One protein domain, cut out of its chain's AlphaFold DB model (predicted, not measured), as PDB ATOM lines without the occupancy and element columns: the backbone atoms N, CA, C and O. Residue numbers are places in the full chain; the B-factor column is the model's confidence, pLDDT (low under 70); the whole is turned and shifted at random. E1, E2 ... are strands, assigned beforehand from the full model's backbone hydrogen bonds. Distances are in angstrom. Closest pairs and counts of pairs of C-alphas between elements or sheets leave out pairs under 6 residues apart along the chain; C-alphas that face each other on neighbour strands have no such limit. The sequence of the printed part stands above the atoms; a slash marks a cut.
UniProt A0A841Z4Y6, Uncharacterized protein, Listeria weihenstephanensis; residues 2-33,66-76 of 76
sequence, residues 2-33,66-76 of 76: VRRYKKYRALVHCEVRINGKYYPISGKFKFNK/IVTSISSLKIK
ATOM      1  N   VAL A   2     -18.672  24.930 -70.221       52.44
ATOM      2  CA  VAL A   2     -19.211  25.759 -69.123       52.44
ATOM      3  C   VAL A   2     -19.990  24.834 -68.190       52.44
ATOM      4  O   VAL A   2     -21.086  24.391 -68.532       52.44
ATOM      5  N   ARG A   3     -19.401  24.465 -67.044       55.50
ATOM      6  CA  ARG A   3     -20.090  23.665 -66.019       55.50
ATOM      7  C   ARG A   3     -21.396  24.382 -65.655       55.50
ATOM      8  O   ARG A   3     -21.365  25.497 -65.142       55.50
ATOM      9  N   ARG A   4     -22.546  23.759 -65.942       59.09
ATOM     10  CA  ARG A   4     -23.859  24.248 -65.494       59.09
ATOM     11  C   ARG A   4     -23.833  24.318 -63.966       59.09
ATOM     12  O   ARG A   4     -23.731  23.285 -63.307       59.09
ATOM     13  N   TYR A   5     -23.890  25.524 -63.409       63.09
ATOM     14  CA  TYR A   5     -24.010  25.721 -61.967       63.09
ATOM     15  C   TYR A   5     -25.303  25.059 -61.471       63.09
ATOM     16  O   TYR A   5     -26.382  25.331 -62.004       63.09
ATOM     17  N   LYS A   6     -25.198  24.185 -60.461       68.94
ATOM     18  CA  LYS A   6     -26.367  23.611 -59.784       68.94
ATOM     19  C   LYS A   6     -27.087  24.729 -59.033       68.94
ATOM     20  O   LYS A   6     -26.471  25.417 -58.222       68.94
ATOM     21  N   LYS A   7     -28.379  24.914 -59.309       79.06
ATOM     22  CA  LYS A   7     -29.221  25.872 -58.585       79.06
ATOM     23  C   LYS A   7     -29.982  25.136 -57.491       79.06
ATOM     24  O   LYS A   7     -30.616  24.117 -57.741       79.06
ATOM     25  N   TYR A   8     -29.945  25.677 -56.287       81.38
ATOM     26  CA  TYR A   8     -30.625  25.161 -55.109       81.38
ATOM     27  C   TYR A   8     -31.844  26.026 -54.814       81.38
ATOM     28  O   TYR A   8     -31.809  27.240 -55.006       81.38
ATOM     29  N   ARG A   9     -32.939  25.421 -54.361       80.62
ATOM     30  CA  ARG A   9     -34.130  26.136 -53.889       80.62
ATOM     31  C   ARG A   9     -34.351  25.825 -52.421       80.62
ATOM     32  O   ARG A   9     -34.395  24.652 -52.069       80.62
ATOM     33  N   ALA A  10     -34.554  26.855 -51.612       82.88
ATOM     34  CA  ALA A  10     -35.013  26.700 -50.236       82.88
ATOM     35  C   ALA A  10     -36.214  27.602 -49.974       82.88
ATOM     36  O   ALA A  10     -36.342  28.686 -50.553       82.88
ATOM     37  N   LEU A  11     -37.095  27.131 -49.097       84.19
ATOM     38  CA  LEU A  11     -38.060  27.981 -48.421       84.19
ATOM     39  C   LEU A  11     -37.396  28.480 -47.135       84.19
ATOM     40  O   LEU A  11     -36.968  27.683 -46.301       84.19
ATOM     41  N   VAL A  12     -37.257  29.792 -47.022       84.56
ATOM     42  CA  VAL A  12     -36.704  30.451 -45.843       84.56
ATOM     43  C   VAL A  12     -37.868  30.964 -45.011       84.56
ATOM     44  O   VAL A  12     -38.760  31.622 -45.551       84.56
ATOM     45  N   HIS A  13     -37.841  30.665 -43.718       84.69
ATOM     46  CA  HIS A  13     -38.732  31.227 -42.718       84.69
ATOM     47  C   HIS A  13     -37.949  32.244 -41.889       84.69
ATOM     48  O   HIS A  13     -36.858  31.952 -41.390       84.69
ATOM     49  N   CYS A  14     -38.506  33.440 -41.765       85.38
ATOM     50  CA  CYS A  14     -37.967  34.513 -40.950       85.38
ATOM     51  C   CYS A  14     -39.061  35.081 -40.052       85.38
ATOM     52  O   CYS A  14     -40.252  34.952 -40.326       85.38
ATOM     53  N   GLU A  15     -38.638  35.783 -39.018       84.50
ATOM     54  CA  GLU A  15     -39.481  36.654 -38.221       84.50
ATOM     55  C   GLU A  15     -38.980  38.083 -38.378       84.50
ATOM     56  O   GLU A  15     -37.782  38.355 -38.273       84.50
ATOM     57  N   VAL A  16     -39.895  39.004 -38.659       81.19
ATOM     58  CA  VAL A  16     -39.599  40.432 -38.731       81.19
ATOM     59  C   VAL A  16     -40.062  41.077 -37.440       81.19
ATOM     60  O   VAL A  16     -41.223  40.939 -37.048       81.19
ATOM     61  N   ARG A  17     -39.169  41.809 -36.777       81.50
ATOM     62  CA  ARG A  17     -39.504  42.593 -35.593       81.50
ATOM     63  C   ARG A  17     -40.009  43.973 -36.009       81.50
ATOM     64  O   ARG A  17     -39.247  44.809 -36.473       81.50
ATOM     65  N   ILE A  18     -41.292  44.234 -35.789       77.75
ATOM     66  CA  ILE A  18     -41.947  45.504 -36.118       77.75
ATOM     67  C   ILE A  18     -42.593  46.055 -34.848       77.75
ATOM     68  O   ILE A  18     -43.454  45.408 -34.252       77.75
ATOM     69  N   ASN A  19     -42.177  47.249 -34.414       76.94
ATOM     70  CA  ASN A  19     -42.677  47.908 -33.196       76.94
ATOM     71  C   ASN A  19     -42.665  46.989 -31.955       76.94
ATOM     72  O   ASN A  19     -43.595  46.986 -31.152       76.94
ATOM     73  N   GLY A  20     -41.627  46.154 -31.824       78.62
ATOM     74  CA  GLY A  20     -41.475  45.218 -30.707       78.62
ATOM     75  C   GLY A  20     -42.279  43.917 -30.816       78.62
ATOM     76  O   GLY A  20     -42.107  43.055 -29.960       78.62
ATOM     77  N   LYS A  21     -43.095  43.738 -31.862       82.25
ATOM     78  CA  LYS A  21     -43.815  42.489 -32.152       82.25
ATOM     79  C   LYS A  21     -43.117  41.708 -33.264       82.25
ATOM     80  O   LYS A  21     -42.578  42.310 -34.188       82.25
ATOM     81  N   TYR A  22     -43.147  40.382 -33.178       83.88
ATOM     82  CA  TYR A  22     -42.583  39.492 -34.192       83.88
ATOM     83  C   TYR A  22     -43.672  39.047 -35.161       83.88
ATOM     84  O   TYR A  22     -44.738  38.600 -34.738       83.88
ATOM     85  N   TYR A  23     -43.397  39.174 -36.454       82.50
ATOM     86  CA  TYR A  23     -44.300  38.768 -37.522       82.50
ATOM     87  C   TYR A  23     -43.624  37.706 -38.389       82.50
ATOM     88  O   TYR A  23     -42.530  37.958 -38.903       82.50
ATOM     89  N   PRO A  24     -44.242  36.528 -38.574       84.62
ATOM     90  CA  PRO A  24     -43.664  35.487 -39.407       84.62
ATOM     91  C   PRO A  24     -43.745  35.885 -40.884       84.62
ATOM     92  O   PRO A  24     -44.803  36.259 -41.387       84.62
ATOM     93  N   ILE A  25     -42.631  35.747 -41.599       85.00
ATOM     94  CA  ILE A  25     -42.551  35.895 -43.051       85.00
ATOM     95  C   ILE A  25     -41.846  34.681 -43.647       85.00
ATOM     96  O   ILE A  25     -40.916  34.118 -43.073       85.00
ATOM     97  N   SER A  26     -42.288  34.247 -44.821       84.88
ATOM     98  CA  SER A  26     -41.623  33.165 -45.537       84.88
ATOM     99  C   SER A  26     -41.444  33.515 -47.002       84.88
ATOM    100  O   SER A  26     -42.267  34.200 -47.606       84.88
ATOM    101  N   GLY A  27     -40.336  33.058 -47.575       84.31
ATOM    102  CA  GLY A  27     -39.934  33.404 -48.930       84.31
ATOM    103  C   GLY A  27     -39.213  32.247 -49.601       84.31
ATOM    104  O   GLY A  27     -38.453  31.510 -48.975       84.31
ATOM    105  N   LYS A  28     -39.462  32.059 -50.900       86.44
ATOM    106  CA  LYS A  28     -38.781  31.037 -51.707       86.44
ATOM    107  C   LYS A  28     -37.553  31.645 -52.374       86.44
ATOM    108  O   LYS A  28     -37.674  32.542 -53.207       86.44
ATOM    109  N   PHE A  29     -36.381  31.090 -52.088       85.00
ATOM    110  CA  PHE A  29     -35.102  31.576 -52.597       85.00
ATOM    111  C   PHE A  29     -34.453  30.575 -53.552       85.00
ATOM    112  O   PHE A  29     -34.693  29.368 -53.484       85.00
ATOM    113  N   LYS A  30     -33.652  31.103 -54.482       84.50
ATOM    114  CA  LYS A  30     -32.799  30.330 -55.389       84.50
ATOM    115  C   LYS A  30     -31.352  30.708 -55.105       84.50
ATOM    116  O   LYS A  30     -31.017  31.882 -55.203       84.50
ATOM    117  N   PHE A  31     -30.517  29.719 -54.828       81.94
ATOM    118  CA  PHE A  31     -29.101  29.891 -54.528       81.94
ATOM    119  C   PHE A  31     -28.250  29.132 -55.541       81.94
ATOM    120  O   PHE A  31     -28.684  28.126 -56.098       81.94
ATOM    121  N   ASN A  32     -27.026  29.595 -55.777       79.75
ATOM    122  CA  ASN A  32     -26.076  28.909 -56.661       79.75
ATOM    123  C   ASN A  32     -25.143  27.953 -55.893       79.75
ATOM    124  O   ASN A  32     -24.260  27.340 -56.491       79.75
ATOM    125  N   LYS A  33     -25.316  27.844 -54.571       76.62
ATOM    126  CA  LYS A  33     -24.482  27.059 -53.654       76.62
ATOM    127  C   LYS A  33     -25.367  26.267 -52.687       76.62
ATOM    128  O   LYS A  33     -26.493  26.673 -52.407       76.62
ATOM    129  N   ILE A  66     -34.944  38.358 -38.385       80.69
ATOM    130  CA  ILE A  66     -34.325  37.184 -37.790       80.69
ATOM    131  C   ILE A  66     -34.684  35.983 -38.658       80.69
ATOM    132  O   ILE A  66     -35.848  35.604 -38.773       80.69
ATOM    133  N   VAL A  67     -33.686  35.378 -39.299       79.94
ATOM    134  CA  VAL A  67     -33.884  34.118 -40.027       79.94
ATOM    135  C   VAL A  67     -34.058  33.006 -38.996       79.94
ATOM    136  O   VAL A  67     -33.116  32.680 -38.280       79.94
ATOM    137  N   THR A  68     -35.257  32.434 -38.906       81.75
ATOM    138  CA  THR A  68     -35.576  31.402 -37.909       81.75
ATOM    139  C   THR A  68     -35.280  30.005 -38.426       81.75
ATOM    140  O   THR A  68     -34.804  29.156 -37.678       81.75
ATOM    141  N   SER A  69     -35.517  29.743 -39.714       80.38
ATOM    142  CA  SER A  69     -35.122  28.477 -40.331       80.38
ATOM    143  C   SER A  69     -34.980  28.570 -41.846       80.38
ATOM    144  O   SER A  69     -35.634  29.357 -42.529       80.38
ATOM    145  N   ILE A  70     -34.127  27.708 -42.394       80.50
ATOM    146  CA  ILE A  70     -33.983  27.504 -43.834       80.50
ATOM    147  C   ILE A  70     -34.313  26.042 -44.101       80.50
ATOM    148  O   ILE A  70     -33.580  25.144 -43.692       80.50
ATOM    149  N   SER A  71     -35.443  25.796 -44.762       73.19
ATOM    150  CA  SER A  71     -35.819  24.442 -45.169       73.19
ATOM    151  C   SER A  71     -34.844  23.888 -46.212       73.19
ATOM    152  O   SER A  71     -34.176  24.632 -46.935       73.19
ATOM    153  N   SER A  72     -34.768  22.558 -46.282       63.59
ATOM    154  CA  SER A  72     -33.789  21.815 -47.076       63.59
ATOM    155  C   SER A  72     -33.646  22.334 -48.515       63.59
ATOM    156  O   SER A  72     -34.598  22.368 -49.300       63.59
ATOM    157  N   LEU A  73     -32.411  22.716 -48.860       70.00
ATOM    158  CA  LEU A  73     -32.004  23.180 -50.185       70.00
ATOM    159  C   LEU A  73     -32.117  22.031 -51.198       70.00
ATOM    160  O   LEU A  73     -31.208  21.213 -51.331       70.00
ATOM    161  N   LYS A  74     -33.231  21.960 -51.935       68.44
ATOM    162  CA  LYS A  74     -33.407  20.976 -53.013       68.44
ATOM    163  C   LYS A  74     -32.715  21.466 -54.285       68.44
ATOM    164  O   LYS A  74     -32.952  22.592 -54.730       68.44
ATOM    165  N   ILE A  75     -31.872  20.617 -54.871       67.06
ATOM    166  CA  ILE A  75     -31.254  20.855 -56.184       67.06
ATOM    167  C   ILE A  75     -32.360  20.840 -57.244       67.06
ATOM    168  O   ILE A  75     -33.194  19.936 -57.244       67.06
ATOM    169  N   LYS A  76     -32.370  21.847 -58.122       63.69
ATOM    170  CA  LYS A  76     -33.198  21.876 -59.330       63.69
ATOM    171  C   LYS A  76     -32.344  21.617 -60.566       63.69
ATOM    172  O   LYS A  76     -31.205  22.137 -60.608       63.69
TER     173      LYS A  76
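This is residues 2 to 33 and 66 to 76 of the 76 residues of an uncharacterized protein of Listeria weihenstephanensis (UniProt A0A841Z4Y6). A long, narrow hairpin of two strands, E1 and E2, makes a twisted ribbon, and the short strand E3 lies beside E1 to complete one small sheet. Residues 2 to 7 run on from the hairpin's open end and add to its length. The printed part has 43 residues with three named strands, E1, E2 and E3 along the chain, and no named helix; the sheet's order is E2, E1, E3, antiparallel throughout, and the class is all strand. It is only just loose, close to extended, with a radius of gyration of the C-alphas of 13.7 A, and a rod spanning 48 by 16 by 11 A.

Find C-alpha 8 at (-30.625, 25.161, -55.109); from there E1, residues 8 to 18, runs 30.0 A to Ile 18. E2, residues 21 to 31, runs 29.6 A and bends by 57 degrees at residue 28. Look past the cut for E3, residues 66 to 70, which ends at C-alpha 70 at (-33.983, 27.504, -43.834).

Begin at E1, the inner strand. E1 and E2 form a hairpin through a tight link of 2 residues, antiparallel at 159 degrees; N 8 and O 31 are within hydrogen-bond range at 2.8 A, as are N 18 and O 21 at 2.8 A. E3 is antiparallel to E1 at 156 degrees, with N 13 and O 69 within range at 2.8 A; the C-alphas of Cys 14 and Val 67 face each other, 4.2 A apart. The edge strands E2 and E3 are apart. Further on, residues 74 to 75 pair antiparallel with residues 8 to 9 of E1.

The C-alphas of Val 2 and Gly 20 are the two farthest apart, 48.5 A. Residues 34 to 65 are not printed, and C-alphas 33 and 66 are 21.2 A apart across this cut, which the link from E2 to E3 spans. The mean pLDDT of the printed part is 77.5; look for values under 70 at residues 2 to 6, residue 72 and residues 74 to 76.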